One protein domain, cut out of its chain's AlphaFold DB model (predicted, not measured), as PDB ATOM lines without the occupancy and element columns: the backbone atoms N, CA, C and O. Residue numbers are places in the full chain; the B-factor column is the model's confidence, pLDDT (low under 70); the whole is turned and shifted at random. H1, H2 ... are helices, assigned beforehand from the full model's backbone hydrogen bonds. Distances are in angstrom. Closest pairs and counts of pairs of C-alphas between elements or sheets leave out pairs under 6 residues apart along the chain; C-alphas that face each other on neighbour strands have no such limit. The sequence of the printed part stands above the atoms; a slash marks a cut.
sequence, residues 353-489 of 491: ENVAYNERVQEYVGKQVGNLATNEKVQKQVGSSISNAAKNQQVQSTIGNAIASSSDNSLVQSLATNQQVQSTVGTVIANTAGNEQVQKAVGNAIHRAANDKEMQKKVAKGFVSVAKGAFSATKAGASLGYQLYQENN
ATOM      1  N   GLU A 353       0.142 -24.314 -41.601       76.81
ATOM      2  CA  GLU A 353       0.687 -23.611 -42.761       76.81
ATOM      3  C   GLU A 353      -0.207 -22.435 -43.190       76.81
ATOM      4  O   GLU A 353       0.293 -21.330 -43.398       76.81
ATOM      5  N   ASN A 354      -1.528 -22.627 -43.213       80.38
ATOM      6  CA  ASN A 354      -2.494 -21.573 -43.528       80.38
ATOM      7  C   ASN A 354      -2.499 -20.451 -42.485       80.38
ATOM      8  O   ASN A 354      -2.605 -19.284 -42.853       80.38
ATOM      9  N   VAL A 355      -2.360 -20.772 -41.194       73.25
ATOM     10  CA  VAL A 355      -2.248 -19.759 -40.132       73.25
ATOM     11  C   VAL A 355      -0.892 -19.057 -40.192       73.25
ATOM     12  O   VAL A 355      -0.833 -17.834 -40.093       73.25
ATOM     13  N   ALA A 356       0.193 -19.806 -40.405       78.62
ATOM     14  CA  ALA A 356       1.541 -19.257 -40.469       78.62
ATOM     15  C   ALA A 356       1.737 -18.330 -41.671       78.62
ATOM     16  O   ALA A 356       2.464 -17.353 -41.538       78.62
ATOM     17  N   TYR A 357       1.101 -18.594 -42.818       83.19
ATOM     18  CA  TYR A 357       1.175 -17.744 -44.014       83.19
ATOM     19  C   TYR A 357       0.065 -16.698 -44.130       83.19
ATOM     20  O   TYR A 357       0.058 -15.931 -45.092       83.19
ATOM     21  N   ASN A 358      -0.852 -16.618 -43.168       88.88
ATOM     22  CA  ASN A 358      -1.874 -15.585 -43.179       88.88
ATOM     23  C   ASN A 358      -1.243 -14.220 -42.857       88.88
ATOM     24  O   ASN A 358      -0.823 -13.973 -41.726       88.88
ATOM     25  N   GLU A 359      -1.206 -13.322 -43.844       88.25
ATOM     26  CA  GLU A 359      -0.601 -11.989 -43.705       88.25
ATOM     27  C   GLU A 359      -1.219 -11.176 -42.560       88.25
ATOM     28  O   GLU A 359      -0.497 -10.490 -41.844       88.25
ATOM     29  N   ARG A 360      -2.533 -11.300 -42.317       84.88
ATOM     30  CA  ARG A 360      -3.200 -10.589 -41.212       84.88
ATOM     31  C   ARG A 360      -2.760 -11.122 -39.853       84.88
ATOM     32  O   ARG A 360      -2.590 -10.339 -38.923       84.88
ATOM     33  N   VAL A 361      -2.554 -12.435 -39.735       79.38
ATOM     34  CA  VAL A 361      -2.036 -13.052 -38.502       79.38
ATOM     35  C   VAL A 361      -0.582 -12.643 -38.280       79.38
ATOM     36  O   VAL A 361      -0.237 -12.246 -37.171       79.38
ATOM     37  N   GLN A 362       0.255 -12.676 -39.322       84.88
ATOM     38  CA  GLN A 362       1.650 -12.226 -39.242       84.88
ATOM     39  C   GLN A 362       1.753 -10.753 -38.845       84.88
ATOM     40  O   GLN A 362       2.535 -10.418 -37.958       84.88
ATOM     41  N   GLU A 363       0.935  -9.887 -39.445       89.06
ATOM     42  CA  GLU A 363       0.918  -8.460 -39.134       89.06
ATOM     43  C   GLU A 363       0.421  -8.204 -37.709       89.06
ATOM     44  O   GLU A 363       1.034  -7.433 -36.971       89.06
ATOM     45  N   TYR A 364      -0.659  -8.872 -37.291       86.38
ATOM     46  CA  TYR A 364      -1.202  -8.734 -35.942       86.38
ATOM     47  C   TYR A 364      -0.205  -9.206 -34.878       86.38
ATOM     48  O   TYR A 364       0.097  -8.468 -33.940       86.38
ATOM     49  N   VAL A 365       0.359 -10.408 -35.040       79.19
ATOM     50  CA  VAL A 365       1.366 -10.955 -34.118       79.19
ATOM     51  C   VAL A 365       2.636 -10.106 -34.146       79.19
ATOM     52  O   VAL A 365       3.173  -9.795 -33.086       79.19
ATOM     53  N   GLY A 366       3.089  -9.674 -35.324       86.12
ATOM     54  CA  GLY A 366       4.242  -8.790 -35.491       86.12
ATOM     55  C   GLY A 366       4.068  -7.464 -34.752       86.12
ATOM     56  O   GLY A 366       4.946  -7.071 -33.986       86.12
ATOM     57  N   LYS A 367       2.898  -6.825 -34.874       88.44
ATOM     58  CA  LYS A 367       2.556  -5.605 -34.123       88.44
ATOM     59  C   LYS A 367       2.537  -5.844 -32.614       88.44
ATOM     60  O   LYS A 367       3.104  -5.048 -31.872       88.44
ATOM     61  N   GLN A 368       1.936  -6.941 -32.150       87.06
ATOM     62  CA  GLN A 368       1.892  -7.271 -30.720       87.06
ATOM     63  C   GLN A 368       3.292  -7.522 -30.148       87.06
ATOM     64  O   GLN A 368       3.662  -6.934 -29.131       87.06
ATOM     65  N   VAL A 369       4.108  -8.336 -30.824       87.25
ATOM     66  CA  VAL A 369       5.500  -8.598 -30.431       87.25
ATOM     67  C   VAL A 369       6.324  -7.316 -30.486       87.25
ATOM     68  O   VAL A 369       7.087  -7.050 -29.563       87.25
ATOM     69  N   GLY A 370       6.141  -6.491 -31.516       90.12
ATOM     70  CA  GLY A 370       6.805  -5.199 -31.636       90.12
ATOM     71  C   GLY A 370       6.453  -4.257 -30.488       90.12
ATOM     72  O   GLY A 370       7.351  -3.636 -29.922       90.12
ATOM     73  N   ASN A 371       5.179  -4.167 -30.107       90.81
ATOM     74  CA  ASN A 371       4.724  -3.324 -28.999       90.81
ATOM     75  C   ASN A 371       5.250  -3.825 -27.645       90.81
ATOM     76  O   ASN A 371       5.684  -3.027 -26.810       90.81
ATOM     77  N   LEU A 372       5.268  -5.146 -27.437       88.81
ATOM     78  CA  LEU A 372       5.878  -5.765 -26.257       88.81
ATOM     79  C   LEU A 372       7.391  -5.534 -26.212       88.81
ATOM     80  O   LEU A 372       7.931  -5.238 -25.148       88.81
ATOM     81  N   ALA A 373       8.075  -5.614 -27.354       89.31
ATOM     82  CA  ALA A 373       9.512  -5.398 -27.446       89.31
ATOM     83  C   ALA A 373       9.914  -3.950 -27.142       89.31
ATOM     84  O   ALA A 373      11.013  -3.737 -26.640       89.31
ATOM     85  N   THR A 374       9.047  -2.965 -27.399       93.31
ATOM     86  CA  THR A 374       9.254  -1.553 -27.017       93.31
ATOM     87  C   THR A 374       8.822  -1.225 -25.591       93.31
ATOM     88  O   THR A 374       9.093  -0.129 -25.107       93.31
ATOM     89  N   ASN A 375       8.140  -2.142 -24.903       95.56
ATOM     90  CA  ASN A 375       7.654  -1.899 -23.556       95.56
ATOM     91  C   ASN A 375       8.819  -1.921 -22.554       95.56
ATOM     92  O   ASN A 375       9.416  -2.969 -22.308       95.56
ATOM     93  N   GLU A 376       9.113  -0.776 -21.933       94.50
ATOM     94  CA  GLU A 376      10.244  -0.625 -21.004       94.50
ATOM     95  C   GLU A 376      10.172  -1.584 -19.805       94.50
ATOM     96  O   GLU A 376      11.197  -2.087 -19.345       94.50
ATOM     97  N   LYS A 377       8.968  -1.908 -19.312       93.44
ATOM     98  CA  LYS A 377       8.794  -2.859 -18.202       93.44
ATOM     99  C   LYS A 377       9.176  -4.276 -18.627       93.44
ATOM    100  O   LYS A 377       9.869  -4.966 -17.880       93.44
ATOM    101  N   VAL A 378       8.764  -4.690 -19.828       90.50
ATOM    102  CA  VAL A 378       9.130  -5.993 -20.407       90.50
ATOM    103  C   VAL A 378      10.632  -6.044 -20.684       90.50
ATOM    104  O   VAL A 378      11.291  -6.994 -20.267       90.50
ATOM    105  N   GLN A 379      11.193  -5.000 -21.300       92.06
ATOM    106  CA  GLN A 379      12.632  -4.869 -21.550       92.06
ATOM    107  C   GLN A 379      13.454  -4.994 -20.264       92.06
ATOM    108  O   GLN A 379      14.396  -5.784 -20.214       92.06
ATOM    109  N   LYS A 380      13.055  -4.289 -19.199       93.38
ATOM    110  CA  LYS A 380      13.727  -4.337 -17.897       93.38
ATOM    111  C   LYS A 380      13.633  -5.715 -17.254       93.38
ATOM    112  O   LYS A 380      14.630  -6.213 -16.732       93.38
ATOM    113  N   GLN A 381      12.459  -6.346 -17.306       91.62
ATOM    114  CA  GLN A 381      12.246  -7.685 -16.759       91.62
ATOM    115  C   GLN A 381      13.082  -8.740 -17.496       91.62
ATOM    116  O   GLN A 381      13.758  -9.549 -16.856       91.62
ATOM    117  N   VAL A 382      13.081  -8.711 -18.832       89.94
ATOM    118  CA  VAL A 382      13.888  -9.612 -19.665       89.94
ATOM    119  C   VAL A 382      15.375  -9.343 -19.448       89.94
ATOM    120  O   VAL A 382      16.130 -10.277 -19.186       89.94
ATOM    121  N   GLY A 383      15.793  -8.077 -19.459       93.19
ATOM    122  CA  GLY A 383      17.174  -7.669 -19.219       93.19
ATOM    123  C   GLY A 383      17.690  -8.100 -17.846       93.19
ATOM    124  O   GLY A 383      18.782  -8.652 -17.755       93.19
ATOM    125  N   SER A 384      16.888  -7.952 -16.787       90.94
ATOM    126  CA  SER A 384      17.225  -8.457 -15.445       90.94
ATOM    127  C   SER A 384      17.307  -9.980 -15.398       90.94
ATOM    128  O   SER A 384      18.227 -10.518 -14.789       90.94
ATOM    129  N   SER A 385      16.399 -10.684 -16.076       89.56
ATOM    130  CA  SER A 385      16.418 -12.150 -16.132       89.56
ATOM    131  C   SER A 385      17.674 -12.671 -16.835       89.56
ATOM    132  O   SER A 385      18.357 -13.542 -16.301       89.56
ATOM    133  N   ILE A 386      18.030 -12.084 -17.984       91.62
ATOM    134  CA  ILE A 386      19.263 -12.410 -18.715       91.62
ATOM    135  C   ILE A 386      20.491 -12.025 -17.888       91.62
ATOM    136  O   ILE A 386      21.434 -12.802 -17.814       91.62
ATOM    137  N   SER A 387      20.479 -10.864 -17.229       94.31
ATOM    138  CA  SER A 387      21.580 -10.414 -16.370       94.31
ATOM    139  C   SER A 387      21.836 -11.379 -15.210       94.31
ATOM    140  O   SER A 387      22.979 -11.753 -14.950       94.31
ATOM    141  N   ASN A 388      20.770 -11.858 -14.565       92.75
ATOM    142  CA  ASN A 388      20.857 -12.843 -13.491       92.75
ATOM    143  C   ASN A 388      21.335 -14.208 -14.004       92.75
ATOM    144  O   ASN A 388      22.226 -14.803 -13.401       92.75
ATOM    145  N   ALA A 389      20.805 -14.681 -15.137       90.62
ATOM    146  CA  ALA A 389      21.247 -15.928 -15.760       90.62
ATOM    147  C   ALA A 389      22.719 -15.860 -16.199       90.62
ATOM    148  O   ALA A 389      23.478 -16.792 -15.961       90.62
ATOM    149  N   ALA A 390      23.150 -14.730 -16.764       93.81
ATOM    150  CA  ALA A 390      24.524 -14.505 -17.193       93.81
ATOM    151  C   ALA A 390      25.507 -14.416 -16.020       93.81
ATOM    152  O   ALA A 390      26.678 -14.720 -16.210       93.81
ATOM    153  N   LYS A 391      25.058 -14.040 -14.814       95.50
ATOM    154  CA  LYS A 391      25.859 -14.078 -13.575       95.50
ATOM    155  C   LYS A 391      25.838 -15.438 -12.874       95.50
ATOM    156  O   LYS A 391      26.635 -15.662 -11.965       95.50
ATOM    157  N   ASN A 392      24.939 -16.339 -13.263       96.69
ATOM    158  CA  ASN A 392      24.814 -17.645 -12.636       96.69
ATOM    159  C   ASN A 392      25.953 -18.571 -13.102       96.69
ATOM    160  O   ASN A 392      26.036 -18.934 -14.274       96.69
ATOM    161  N   GLN A 393      26.805 -18.990 -12.163       95.88
ATOM    162  CA  GLN A 393      27.962 -19.845 -12.447       95.88
ATOM    163  C   GLN A 393      27.583 -21.210 -13.036       95.88
ATOM    164  O   GLN A 393      28.315 -21.732 -13.872       95.88
ATOM    165  N   GLN A 394      26.435 -21.779 -12.657       92.81
ATOM    166  CA  GLN A 394      25.960 -23.046 -13.216       92.81
ATOM    167  C   GLN A 394      25.618 -22.887 -14.700       92.81
ATOM    168  O   GLN A 394      26.026 -23.704 -15.524       92.81
ATOM    169  N   VAL A 395      24.909 -21.809 -15.054       91.75
ATOM    170  CA  VAL A 395      24.559 -21.495 -16.448       91.75
ATOM    171  C   VAL A 395      25.825 -21.236 -17.264       91.75
ATOM    172  O   VAL A 395      25.987 -21.808 -18.341       91.75
ATOM    173  N   GLN A 396      26.753 -20.438 -16.727       95.44
ATOM    174  CA  GLN A 396      28.052 -20.173 -17.350       95.44
ATOM    175  C   GLN A 396      28.851 -21.462 -17.603       95.44
ATOM    176  O   GLN A 396      29.334 -21.667 -18.715       95.44
ATOM    177  N   SER A 397      28.945 -22.348 -16.604       95.62
ATOM    178  CA  SER A 397      29.652 -23.630 -16.715       95.62
ATOM    179  C   SER A 397      29.007 -24.538 -17.756       95.62
ATOM    180  O   SER A 397      29.697 -25.119 -18.590       95.62
ATOM    181  N   THR A 398      27.677 -24.602 -17.766       94.00
ATOM    182  CA  THR A 398      26.929 -25.439 -18.707       94.00
ATOM    183  C   THR A 398      27.133 -24.989 -20.152       94.00
ATOM    184  O   THR A 398      27.430 -25.810 -21.020       94.00
ATOM    185  N   ILE A 399      27.050 -23.679 -20.413       92.31
ATOM    186  CA  ILE A 399      27.328 -23.105 -21.738       92.31
ATOM    187  C   ILE A 399      28.798 -23.324 -22.118       92.31
ATOM    188  O   ILE A 399      29.083 -23.733 -23.243       92.31
ATOM    189  N   GLY A 400      29.725 -23.103 -21.184       96.25
ATOM    190  CA  GLY A 400      31.152 -23.328 -21.394       96.25
ATOM    191  C   GLY A 400      31.476 -24.771 -21.783       96.25
ATOM    192  O   GLY A 400      32.188 -25.004 -22.757       96.25
ATOM    193  N   ASN A 401      30.880 -25.743 -21.090       95.38
ATOM    194  CA  ASN A 401      31.026 -27.166 -21.396       95.38
ATOM    195  C   ASN A 401      30.423 -27.521 -22.760       95.38
ATOM    196  O   ASN A 401      31.030 -28.283 -23.508       95.38
ATOM    197  N   ALA A 402      29.271 -26.945 -23.119       92.75
ATOM    198  CA  ALA A 402      28.662 -27.159 -24.431       92.75
ATOM    199  C   ALA A 402      29.557 -26.635 -25.571       92.75
ATOM    200  O   ALA A 402      29.798 -27.349 -26.547       92.75
ATOM    201  N   ILE A 403      30.117 -25.428 -25.427       93.38
ATOM    202  CA  ILE A 403      31.060 -24.849 -26.399       93.38
ATOM    203  C   ILE A 403      32.327 -25.702 -26.487       93.38
ATOM    204  O   ILE A 403      32.778 -26.018 -27.585       93.38
ATOM    205  N   ALA A 404      32.875 -26.129 -25.350       95.94
ATOM    206  CA  ALA A 404      34.043 -26.999 -25.341       95.94
ATOM    207  C   ALA A 404      33.756 -28.340 -26.039       95.94
ATOM    208  O   ALA A 404      34.516 -28.763 -26.901       95.94
ATOM    209  N   SER A 405      32.618 -28.973 -25.751       93.50
ATOM    210  CA  SER A 405      32.251 -30.262 -26.355       93.50
ATOM    211  C   SER A 405      31.990 -30.206 -27.865       93.50
ATOM    212  O   SER A 405      32.053 -31.236 -28.527       93.50
ATOM    213  N   SER A 406      31.688 -29.021 -28.404       92.12
ATOM    214  CA  SER A 406      31.377 -28.807 -29.825       92.12
ATOM    215  C   SER A 406      32.522 -28.183 -30.622       92.12
ATOM    216  O   SER A 406      32.414 -28.044 -31.838       92.12
ATOM    217  N   SER A 407      33.610 -27.794 -29.957       95.12
ATOM    218  CA  SER A 407      34.772 -27.183 -30.591       95.12
ATOM    219  C   SER A 407      35.901 -28.194 -30.704       95.12
ATOM    220  O   SER A 407      36.361 -28.707 -29.691       95.12
ATOM    221  N   ASP A 408      36.446 -28.378 -31.901       97.12
ATOM    222  CA  ASP A 408      37.639 -29.212 -32.116       97.12
ATOM    223  C   ASP A 408      38.946 -28.475 -31.760       97.12
ATOM    224  O   ASP A 408      40.034 -29.050 -31.756       97.12
ATOM    225  N   ASN A 409      38.861 -27.175 -31.462       97.62
ATOM    226  CA  ASN A 409      40.004 -26.351 -31.094       97.62
ATOM    227  C   ASN A 409      40.251 -26.403 -29.575       97.62
ATOM    228  O   ASN A 409      39.443 -25.898 -28.792       97.62
ATOM    229  N   SER A 410      41.395 -26.959 -29.164       96.56
ATOM    230  CA  SER A 410      41.769 -27.146 -27.753       96.56
ATOM    231  C   SER A 410      41.924 -25.838 -26.966       96.56
ATOM    232  O   SER A 410      41.611 -25.798 -25.775       96.56
ATOM    233  N   LEU A 411      42.343 -24.745 -27.614       97.06
ATOM    234  CA  LEU A 411      42.398 -23.424 -26.984       97.06
ATOM    235  C   LEU A 411      40.986 -22.917 -26.676       97.06
ATOM    236  O   LEU A 411      40.736 -22.429 -25.577       97.06
ATOM    237  N   VAL A 412      40.050 -23.073 -27.617       97.06
ATOM    238  CA  VAL A 412      38.642 -22.695 -27.416       97.06
ATOM    239  C   VAL A 412      38.007 -23.546 -26.321       97.06
ATOM    240  O   VAL A 412      37.320 -22.993 -25.471       97.06
ATOM    241  N   GLN A 413      38.285 -24.853 -26.283       97.94
ATOM    242  CA  GLN A 413      37.841 -25.730 -25.195       97.94
ATOM    243  C   GLN A 413      38.335 -25.225 -23.837       97.94
ATOM    244  O   GLN A 413      37.532 -25.005 -22.932       97.94
ATOM    245  N   SER A 414      39.644 -24.977 -23.719       97.75
ATOM    246  CA  SER A 414      40.267 -24.518 -22.476       97.75
ATOM    247  C   SER A 414      39.704 -23.172 -22.010       97.75
ATOM    248  O   SER A 414      39.352 -23.030 -20.836       97.75
ATOM    249  N   LEU A 415      39.547 -22.207 -22.925       96.56
ATOM    250  CA  LEU A 415      38.950 -20.902 -22.628       96.56
ATOM    251  C   LEU A 415      37.470 -21.019 -22.251       96.56
ATOM    252  O   LEU A 415      37.032 -20.361 -21.309       96.56
ATOM    253  N   ALA A 416      36.711 -21.865 -22.947       96.19
ATOM    254  CA  ALA A 416      35.291 -22.061 -22.692       96.19
ATOM    255  C   ALA A 416      35.033 -22.712 -21.328       96.19
ATOM    256  O   ALA A 416      34.046 -22.362 -20.688       96.19
ATOM    257  N   THR A 417      35.914 -23.597 -20.848       96.94
ATOM    258  CA  THR A 417      35.815 -24.212 -19.509       96.94
ATOM    259  C   THR A 417      36.463 -23.388 -18.391       96.94
ATOM    260  O   THR A 417      36.339 -23.739 -17.219       96.94
ATOM    261  N   ASN A 418      37.175 -22.304 -18.714       98.19
ATOM    262  CA  ASN A 418      37.868 -21.495 -17.716       98.19
ATOM    263  C   ASN A 418      36.875 -20.619 -16.927       98.19
ATOM    264  O   ASN A 418      36.238 -19.725 -17.481       98.19
ATOM    265  N   GLN A 419      36.790 -20.834 -15.611       97.12
ATOM    266  CA  GLN A 419      35.821 -20.152 -14.746       97.12
ATOM    267  C   GLN A 419      36.024 -18.628 -14.672       97.12
ATOM    268  O   GLN A 419      35.053 -17.878 -14.567       97.12
ATOM    269  N   GLN A 420      37.266 -18.141 -14.750       97.06
ATOM    270  CA  GLN A 420      37.543 -16.704 -14.751       97.06
ATOM    271  C   GLN A 420      37.052 -16.064 -16.052       97.06
ATOM    272  O   GLN A 420      36.364 -15.047 -16.004       97.06
ATOM    273  N   VAL A 421      37.323 -16.699 -17.197       96.81
ATOM    274  CA  VAL A 421      36.811 -16.260 -18.505       96.81
ATOM    275  C   VAL A 421      35.283 -16.267 -18.507       96.81
ATOM    276  O   VAL A 421      34.671 -15.258 -18.849       96.81
ATOM    277  N   GLN A 422      34.661 -17.358 -18.057       96.06
ATOM    278  CA  GLN A 422      33.208 -17.489 -17.921       96.06
ATOM    279  C   GLN A 422      32.592 -16.379 -17.056       96.06
ATOM    280  O   GLN A 422      31.611 -15.759 -17.462       96.06
ATOM    281  N   SER A 423      33.190 -16.084 -15.899       96.44
ATOM    282  CA  SER A 423      32.726 -15.035 -14.984       96.44
ATOM    283  C   SER A 423      32.874 -13.633 -15.582       96.44
ATOM    284  O   SER A 423      31.949 -12.816 -15.507       96.44
ATOM    285  N   THR A 424      34.008 -13.349 -16.233       97.12
ATOM    286  CA  THR A 424      34.241 -12.072 -16.922       97.12
ATOM    287  C   THR A 424      33.251 -11.880 -18.067       97.12
ATOM    288  O   THR A 424      32.584 -10.845 -18.129       97.12
ATOM    289  N   VAL A 425      33.091 -12.882 -18.932       94.69
ATOM    290  CA  VAL A 425      32.130 -12.853 -20.044       94.69
ATOM    291  C   VAL A 425      30.704 -12.714 -19.516       94.69
ATOM    292  O   VAL A 425      29.962 -11.847 -19.974       94.69
ATOM    293  N   GLY A 426      30.336 -13.494 -18.499       95.81
ATOM    294  CA  GLY A 426      29.031 -13.424 -17.851       95.81
ATOM    295  C   GLY A 426      28.735 -12.047 -17.260       95.81
ATOM    296  O   GLY A 426      27.637 -11.526 -17.436       95.81
ATOM    297  N   THR A 427      29.726 -11.398 -16.645       96.81
ATOM    298  CA  THR A 427      29.598 -10.029 -16.118       96.81
ATOM    299  C   THR A 427      29.399  -9.004 -17.231       96.81
ATOM    300  O   THR A 427      28.529  -8.140 -17.117       96.81
ATOM    301  N   VAL A 428      30.157  -9.101 -18.328       96.50
ATOM    302  CA  VAL A 428      30.001  -8.206 -19.487       96.50
ATOM    303  C   VAL A 428      28.620  -8.374 -20.119       96.50
ATOM    304  O   VAL A 428      27.942  -7.374 -20.364       96.50
ATOM    305  N   ILE A 429      28.160  -9.614 -20.317       94.50
ATOM    306  CA  ILE A 429      26.808  -9.906 -20.817       94.50
ATOM    307  C   ILE A 429      25.763  -9.352 -19.852       94.50
ATOM    308  O   ILE A 429      24.819  -8.701 -20.285       94.50
ATOM    309  N   ALA A 430      25.938  -9.552 -18.548       94.81
ATOM    310  CA  ALA A 430      24.984  -9.107 -17.548       94.81
ATOM    311  C   ALA A 430      24.868  -7.582 -17.463       94.81
ATOM    312  O   ALA A 430      23.760  -7.062 -17.317       94.81
ATOM    313  N   ASN A 431      25.989  -6.870 -17.583       96.00
ATOM    314  CA  ASN A 431      26.017  -5.411 -17.626       96.00
ATOM    315  C   ASN A 431      25.416  -4.885 -18.933       96.00
ATOM    316  O   ASN A 431      24.664  -3.917 -18.915       96.00
ATOM    317  N   THR A 432      25.694  -5.552 -20.054       94.62
ATOM    318  CA  THR A 432      25.135  -5.203 -21.368       94.62
ATOM    319  C   THR A 432      23.623  -5.431 -21.403       94.62
ATOM    320  O   THR A 432      22.875  -4.541 -21.793       94.62
ATOM    321  N   ALA A 433      23.151  -6.585 -20.928       90.88
ATOM    322  CA  ALA A 433      21.733  -6.924 -20.847       90.88
ATOM    323  C   ALA A 433      20.981  -6.062 -19.826       90.88
ATOM    324  O   ALA A 433      19.795  -5.805 -20.008       90.88
ATOM    325  N   GLY A 434      21.653  -5.606 -18.764       92.56
ATOM    326  CA  GLY A 434      21.101  -4.687 -17.766       92.56
ATOM    327  C   GLY A 434      21.113  -3.214 -18.188       92.56
ATOM    328  O   GLY A 434      20.485  -2.397 -17.521       92.56
ATOM    329  N   ASN A 435      21.806  -2.859 -19.274       96.88
ATOM    330  CA  ASN A 435      21.902  -1.483 -19.741       96.88
ATOM    331  C   ASN A 435      20.616  -1.069 -20.476       96.88
ATOM    332  O   ASN A 435      20.268  -1.632 -21.513       96.88
ATOM    333  N   GLU A 436      19.937  -0.044 -19.965       95.31
ATOM    334  CA  GLU A 436      18.666   0.436 -20.521       95.31
ATOM    335  C   GLU A 436      18.788   0.936 -21.969       95.31
ATOM    336  O   GLU A 436      17.872   0.741 -22.764       95.31
ATOM    337  N   GLN A 437      19.915   1.542 -22.358       94.44
ATOM    338  CA  GLN A 437      20.120   1.999 -23.737       94.44
ATOM    339  C   GLN A 437      20.243   0.816 -24.698       94.44
ATOM    340  O   GLN A 437      19.666   0.846 -25.785       94.44
ATOM    341  N   VAL A 438      20.942  -0.244 -24.285       93.75
ATOM    342  CA  VAL A 438      21.038  -1.488 -25.060       93.75
ATOM    343  C   VAL A 438      19.671  -2.160 -25.150       93.75
ATOM    344  O   VAL A 438      19.253  -2.522 -26.246       93.75
ATOM    345  N   GLN A 439      18.938  -2.265 -24.039       92.88
ATOM    346  CA  GLN A 439      17.578  -2.814 -24.022       92.88
ATOM    347  C   GLN A 439      16.640  -2.055 -24.971       92.88
ATOM    348  O   GLN A 439      15.933  -2.685 -25.755       92.88
ATOM    349  N   LYS A 440      16.685  -0.716 -24.967       94.81
ATOM    350  CA  LYS A 440      15.903   0.133 -25.879       94.81
ATOM    351  C   LYS A 440      16.329  -0.039 -27.332       94.81
ATOM    352  O   LYS A 440      15.473  -0.156 -28.205       94.81
ATOM    353  N   ALA A 441      17.632  -0.079 -27.612       94.19
ATOM    354  CA  ALA A 441      18.148  -0.285 -28.964       94.19
ATOM    355  C   ALA A 441      17.733  -1.655 -29.525       94.19
ATOM    356  O   ALA A 441      17.251  -1.736 -30.656       94.19
ATOM    357  N   VAL A 442      17.848  -2.713 -28.716       91.69
ATOM    358  CA  VAL A 442      17.405  -4.069 -29.062       91.69
ATOM    359  C   VAL A 442      15.888  -4.119 -29.220       91.69
ATOM    360  O   VAL A 442      15.408  -4.642 -30.219       91.69
ATOM    361  N   GLY A 443      15.127  -3.525 -28.300       92.44
ATOM    362  CA  GLY A 443      13.670  -3.442 -28.388       92.44
ATOM    363  C   GLY A 443      13.199  -2.738 -29.659       92.44
ATOM    364  O   GLY A 443      12.327  -3.247 -30.357       92.44
ATOM    365  N   ASN A 444      13.844  -1.629 -30.031       93.38
ATOM    366  CA  ASN A 444      13.579  -0.914 -31.281       93.38
ATOM    367  C   ASN A 444      13.972  -1.732 -32.518       93.38
ATOM    368  O   ASN A 444      13.261  -1.702 -33.521       93.38
ATOM    369  N   ALA A 445      15.086  -2.466 -32.469       91.69
ATOM    370  CA  ALA A 445      15.491  -3.356 -33.554       91.69
ATOM    371  C   ALA A 445      14.495  -4.513 -33.734       91.69
ATOM    372  O   ALA A 445      14.085  -4.783 -34.861       91.69
ATOM    373  N   ILE A 446      14.044  -5.136 -32.638       89.62
ATOM    374  CA  ILE A 446      13.003  -6.173 -32.651       89.62
ATOM    375  C   ILE A 446      11.689  -5.591 -33.162       89.62
ATOM    376  O   ILE A 446      11.052  -6.213 -33.996       89.62
ATOM    377  N   HIS A 447      11.302  -4.392 -32.735       92.31
ATOM    378  CA  HIS A 447      10.098  -3.723 -33.223       92.31
ATOM    379  C   HIS A 447      10.145  -3.466 -34.733       92.31
ATOM    380  O   HIS A 447       9.173  -3.727 -35.438       92.31
ATOM    381  N   ARG A 448      11.287  -3.000 -35.256       92.75
ATOM    382  CA  ARG A 448      11.488  -2.825 -36.702       92.75
ATOM    383  C   ARG A 448      11.430  -4.161 -37.436       92.75
ATOM    384  O   ARG A 448      10.723  -4.264 -38.427       92.75
ATOM    385  N   ALA A 449      12.112  -5.184 -36.924       88.81
ATOM    386  CA  ALA A 449      12.103  -6.525 -37.499       88.81
ATOM    387  C   ALA A 449      10.711  -7.178 -37.447       88.81
ATOM    388  O   ALA A 449      10.310  -7.853 -38.388       88.81
ATOM    389  N   ALA A 450       9.950  -6.951 -36.376       88.69
ATOM    390  CA  ALA A 450       8.605  -7.479 -36.196       88.69
ATOM    391  C   ALA A 450       7.575  -6.780 -37.091       88.69
ATOM    392  O   ALA A 450       6.548  -7.379 -37.380       88.69
ATOM    393  N   ASN A 451       7.852  -5.556 -37.555       89.56
ATOM    394  CA  ASN A 451       7.041  -4.840 -38.544       89.56
ATOM    395  C   ASN A 451       7.550  -5.007 -39.989       89.56
ATOM    396  O   ASN A 451       6.888  -4.560 -40.926       89.56
ATOM    397  N   ASP A 452       8.705  -5.645 -40.191       94.69
ATOM    398  CA  ASP A 452       9.254  -5.906 -41.516       94.69
ATOM    399  C   ASP A 452       8.588  -7.139 -42.143       94.69
ATOM    400  O   ASP A 452       8.694  -8.261 -41.640       94.69
ATOM    401  N   LYS A 453       7.894  -6.940 -43.270       92.19
ATOM    402  CA  LYS A 453       7.145  -8.010 -43.950       92.19
ATOM    403  C   LYS A 453       8.048  -9.150 -44.428       92.19
ATOM    404  O   LYS A 453       7.634 -10.309 -44.430       92.19
ATOM    405  N   GLU A 454       9.277  -8.849 -44.851       90.50
ATOM    406  CA  GLU A 454      10.204  -9.875 -45.331       90.50
ATOM    407  C   GLU A 454      10.688 -10.753 -44.170       90.50
ATOM    408  O   GLU A 454      10.739 -11.983 -44.288       90.50
ATOM    409  N   MET A 455      10.972 -10.136 -43.024       86.69
ATOM    410  CA  MET A 455      11.327 -10.816 -41.786       86.69
ATOM    411  C   MET A 455      10.166 -11.653 -41.246       86.69
ATOM    412  O   MET A 455      10.377 -12.828 -40.948       86.69
ATOM    413  N   GLN A 456       8.940 -11.118 -41.191       84.94
ATOM    414  CA  GLN A 456       7.741 -11.882 -40.808       84.94
ATOM    415  C   GLN A 456       7.591 -13.146 -41.667       84.94
ATOM    416  O   GLN A 456       7.404 -14.244 -41.140       84.94
ATOM    417  N   LYS A 457       7.788 -13.025 -42.987       87.38
ATOM    418  CA  LYS A 457       7.746 -14.159 -43.920       87.38
ATOM    419  C   LYS A 457       8.878 -15.162 -43.686       87.38
ATOM    420  O   LYS A 457       8.647 -16.367 -43.788       87.38
ATOM    421  N   LYS A 458      10.098 -14.703 -43.383       87.44
ATOM    422  CA  LYS A 458      11.239 -15.579 -43.047       87.44
ATOM    423  C   LYS A 458      11.003 -16.328 -41.737       87.44
ATOM    424  O   LYS A 458      11.233 -17.534 -41.697       87.44
ATOM    425  N   VAL A 459      10.493 -15.651 -40.711       79.94
ATOM    426  CA  VAL A 459      10.136 -16.262 -39.423       79.94
ATOM    427  C   VAL A 459       9.009 -17.273 -39.602       79.94
ATOM    428  O   VAL A 459       9.135 -18.393 -39.119       79.94
ATOM    429  N   ALA A 460       7.962 -16.943 -40.363       75.69
ATOM    430  CA  ALA A 460       6.880 -17.875 -40.681       75.69
ATOM    431  C   ALA A 460       7.395 -19.124 -41.413       75.69
ATOM    432  O   ALA A 460       7.077 -20.244 -41.019       75.69
ATOM    433  N   LYS A 461       8.260 -18.957 -42.423       80.94
ATOM    434  CA  LYS A 461       8.909 -20.082 -43.118       80.94
ATOM    435  C   LYS A 461       9.773 -20.923 -42.181       80.94
ATOM    436  O   LYS A 461       9.713 -22.147 -42.243       80.94
ATOM    437  N   GLY A 462      10.560 -20.279 -41.318       77.81
ATOM    438  CA  GLY A 462      11.378 -20.951 -40.312       77.81
ATOM    439  C   GLY A 462      10.522 -21.749 -39.332       77.81
ATOM    440  O   GLY A 462      10.798 -22.920 -39.101       77.81
ATOM    441  N   PHE A 463       9.435 -21.160 -38.837       76.50
ATOM    442  CA  PHE A 463       8.479 -21.822 -37.953       76.50
ATOM    443  C   PHE A 463       7.812 -23.018 -38.631       76.50
ATOM    444  O   PHE A 463       7.778 -24.097 -38.052       76.50
ATOM    445  N   VAL A 464       7.352 -22.874 -39.876       78.00
ATOM    446  CA  VAL A 464       6.787 -23.987 -40.655       78.00
ATOM    447  C   VAL A 464       7.837 -25.075 -40.892       78.00
ATOM    448  O   VAL A 464       7.525 -26.254 -40.765       78.00
ATOM    449  N   SER A 465       9.088 -24.709 -41.184       72.56
ATOM    450  CA  SER A 465      10.186 -25.665 -41.363       72.56
ATOM    451  C   SER A 465      10.528 -26.402 -40.069       72.56
ATOM    452  O   SER A 465      10.783 -27.602 -40.111       72.56
ATOM    453  N   VAL A 466      10.529 -25.714 -38.925       68.81
ATOM    454  CA  VAL A 466      10.747 -26.326 -37.609       68.81
ATOM    455  C   VAL A 466       9.549 -27.171 -37.214       68.81
ATOM    456  O   VAL A 466       9.757 -28.259 -36.710       68.81
ATOM    457  N   ALA A 467       8.314 -26.747 -37.476       64.25
ATOM    458  CA  ALA A 467       7.127 -27.556 -37.227       64.25
ATOM    459  C   ALA A 467       7.178 -28.841 -38.067       64.25
ATOM    460  O   ALA A 467       7.171 -29.935 -37.512       64.25
ATOM    461  N   LYS A 468       7.367 -28.731 -39.387       71.25
ATOM    462  CA  LYS A 468       7.526 -29.888 -40.287       71.25
ATOM    463  C   LYS A 468       8.717 -30.772 -39.873       71.25
ATOM    464  O   LYS A 468       8.611 -31.994 -39.868       71.25
ATOM    465  N   GLY A 469       9.829 -30.161 -39.460       56.06
ATOM    466  CA  GLY A 469      11.041 -30.847 -39.011       56.06
ATOM    467  C   GLY A 469      10.905 -31.531 -37.649       56.06
ATOM    468  O   GLY A 469      11.337 -32.667 -37.502       56.06
ATOM    469  N   ALA A 470      10.260 -30.901 -36.671       51.06
ATOM    470  CA  ALA A 470      10.051 -31.415 -35.319       51.06
ATOM    471  C   ALA A 470       9.080 -32.600 -35.293       51.06
ATOM    472  O   ALA A 470       9.242 -33.477 -34.447       51.06
ATOM    473  N   PHE A 471       8.149 -32.679 -36.251       48.97
ATOM    474  CA  PHE A 471       7.346 -33.881 -36.500       48.97
ATOM    475  C   PHE A 471       8.174 -35.032 -37.104       48.97
ATOM    476  O   PHE A 471       7.909 -36.194 -36.817       48.97
ATOM    477  N   SER A 472       9.233 -34.734 -37.865       42.62
ATOM    478  CA  SER A 472      10.135 -35.755 -38.430       42.62
ATOM    479  C   SER A 472      11.339 -36.128 -37.540       42.62
ATOM    480  O   SER A 472      11.899 -37.213 -37.683       42.62
ATOM    481  N   ALA A 473      11.737 -35.258 -36.603       35.19
ATOM    482  CA  ALA A 473      12.994 -35.340 -35.845       35.19
ATOM    483  C   ALA A 473      12.804 -35.396 -34.312       35.19
ATOM    484  O   ALA A 473      13.728 -35.082 -33.552       35.19
ATOM    485  N   THR A 474      11.635 -35.829 -33.830       36.66
ATOM    486  CA  THR A 474      11.297 -36.001 -32.399       36.66
ATOM    487  C   THR A 474      12.032 -37.183 -31.738       36.66
ATOM    488  O   THR A 474      11.439 -38.032 -31.079       36.66
ATOM    489  N   LYS A 475      13.357 -37.267 -31.907       40.94
ATOM    490  CA  LYS A 475      14.190 -38.281 -31.242       40.94
ATOM    491  C   LYS A 475      15.493 -37.771 -30.621       40.94
ATOM    492  O   LYS A 475      16.062 -38.507 -29.828       40.94
ATOM    493  N   ALA A 476      15.953 -36.549 -30.918       32.66
ATOM    494  CA  ALA A 476      17.257 -36.072 -30.422       32.66
ATOM    495  C   ALA A 476      17.258 -34.683 -29.746       32.66
ATOM    496  O   ALA A 476      18.069 -34.452 -28.858       32.66
ATOM    497  N   GLY A 477      16.363 -33.756 -30.110       29.20
ATOM    498  CA  GLY A 477      16.431 -32.369 -29.607       29.20
ATOM    499  C   GLY A 477      15.754 -32.113 -28.253       29.20
ATOM    500  O   GLY A 477      16.182 -31.244 -27.500       29.20
ATOM    501  N   ALA A 478      14.707 -32.873 -27.916       33.53
ATOM    502  CA  ALA A 478      13.884 -32.609 -26.730       33.53
ATOM    503  C   ALA A 478      14.562 -32.997 -25.400       33.53
ATOM    504  O   ALA A 478      14.228 -32.432 -24.360       33.53
ATOM    505  N   SER A 479      15.541 -33.909 -25.413       39.75
ATOM    506  CA  SER A 479      16.220 -34.353 -24.187       39.75
ATOM    507  C   SER A 479      17.177 -33.304 -23.618       39.75
ATOM    508  O   SER A 479      17.327 -33.226 -22.403       39.75
ATOM    509  N   LEU A 480      17.781 -32.467 -24.470       34.56
ATOM    510  CA  LEU A 480      18.785 -31.488 -24.042       34.56
ATOM    511  C   LEU A 480      18.147 -30.275 -23.344       34.56
ATOM    512  O   LEU A 480      18.638 -29.818 -22.317       34.56
ATOM    513  N   GLY A 481      17.014 -29.782 -23.856       32.72
ATOM    514  CA  GLY A 481      16.281 -28.671 -23.235       32.72
ATOM    515  C   GLY A 481      15.614 -29.055 -21.910       32.72
ATOM    516  O   GLY A 481      15.564 -28.248 -20.985       32.72
ATOM    517  N   TYR A 482      15.148 -30.302 -21.795       37.69
ATOM    518  CA  TYR A 482      14.495 -30.814 -20.589       37.69
ATOM    519  C   TYR A 482      15.490 -31.101 -19.450       37.69
ATOM    520  O   TYR A 482      15.197 -30.800 -18.293       37.69
ATOM    521  N   GLN A 483      16.698 -31.588 -19.768       38.47
ATOM    522  CA  GLN A 483      17.775 -31.763 -18.782       38.47
ATOM    523  C   GLN A 483      18.178 -30.438 -18.120       38.47
ATOM    524  O   GLN A 483      18.294 -30.380 -16.900       38.47
ATOM    525  N   LEU A 484      18.284 -29.356 -18.895       36.28
ATOM    526  CA  LEU A 484      18.644 -28.026 -18.385       36.28
ATOM    527  C   LEU A 484      17.558 -27.388 -17.498       36.28
ATOM    528  O   LEU A 484      17.856 -26.533 -16.660       36.28
ATOM    529  N   TYR A 485      16.296 -27.792 -17.673       33.41
ATOM    530  CA  TYR A 485      15.167 -27.317 -16.870       33.41
ATOM    531  C   TYR A 485      15.011 -28.091 -15.549       33.41
ATOM    532  O   TYR A 485      14.702 -27.494 -14.517       33.41
ATOM    533  N   GLN A 486      15.257 -29.404 -15.560       39.59
ATOM    534  CA  GLN A 486      15.227 -30.258 -14.364       39.59
ATOM    535  C   GLN A 486      16.373 -29.928 -13.390       39.59
ATOM    536  O   GLN A 486      16.155 -29.851 -12.182       39.59
ATOM    537  N   GLU A 487      17.574 -29.649 -13.900       39.38
ATOM    538  CA  GLU A 487      18.759 -29.392 -13.064       39.38
ATOM    539  C   GLU A 487      18.704 -28.041 -12.319       39.38
ATOM    540  O   GLU A 487      19.323 -27.879 -11.270       39.38
ATOM    541  N   ASN A 488      17.908 -27.084 -12.814       33.22
ATOM    542  CA  ASN A 488      17.692 -25.781 -12.172       33.22
ATOM    543  C   ASN A 488      16.582 -25.776 -11.108       33.22
ATOM    544  O   ASN A 488      16.511 -24.824 -10.341       33.22
ATOM    545  N   ASN A 489      15.726 -26.803 -11.046       35.28
ATOM    546  CA  ASN A 489      14.616 -26.874 -10.083       35.28
ATOM    547  C   ASN A 489      14.902 -27.797  -8.879       35.28
ATOM    548  O   ASN A 489      14.005 -28.055  -8.080       35.28
TER     549      ASN A 489
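This is residues 353 to 489 of the 491 residues of the protein "USP8_dimer domain-containing protein" of Naegleria fowleri (UniProt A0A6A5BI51). Helices form a hollow, nearly closed ring: H2, H3 and H4 run round an arc, and H5, H6 and H7 fold back beside them as a second row, pairing H4 with H5, H3 with H6 and H2 with H7. Beyond H2 and H7, H8 with short H1 continues the curve, and H9 comes back toward H4 without reaching it. The printed part has 137 residues, with nine named helices, H1 to H9 in order, and no named strand; the class is all helix. It is loose, with a radius of gyration of the C-alphas of 18.3 A and spans of 48 by 41 by 31 A.

H1, residues 353 to 356, begins at C-alpha 353 (0.687, -23.611, -42.761). H2 is residues 359 to 373, 20.3 A; H3 376 to 391, 21.9 A; H4 393 to 406, 19.8 A; H5 410 to 417; H6 419 to 434, 21.6 A; H7 436 to 451, 22.1 A; H8 453 to 472, 28.4 A. H9, residues 478 to 486, ends at C-alpha 486 (15.227, -30.258, -14.364).

H1 touches H8, through residues 460 to 464 of H8 alone; closest C-alphas Ala 356 and Ala 460, 5.5 A. H2 touches H7 at a shallow tilt of 6 degrees, opposite ways; closest C-alphas Gly 370 and His 447, 3.9 A. H3 touches H6 at 5 degrees, shallow, opposite ways; Ser 387 and Ala 430 have the closest C-alphas, 3.8 A. H4 and H5 form a helical hairpin; closest C-alphas Ala 404 and Gln 413, 4.0 A. H9 touches no helix. Every O i to N i+4 pair is within hydrogen-bond range in H2 to H9; H1 is too short for one.

The C-alphas farthest apart, of Arg 360 and Ser 410, are 49.8 A apart. The printed part has no cut, and its links are tight. Residues 471 to 477 stand free. The model's pLDDT is under 70 in residues 466 to 467 and 469 to 489.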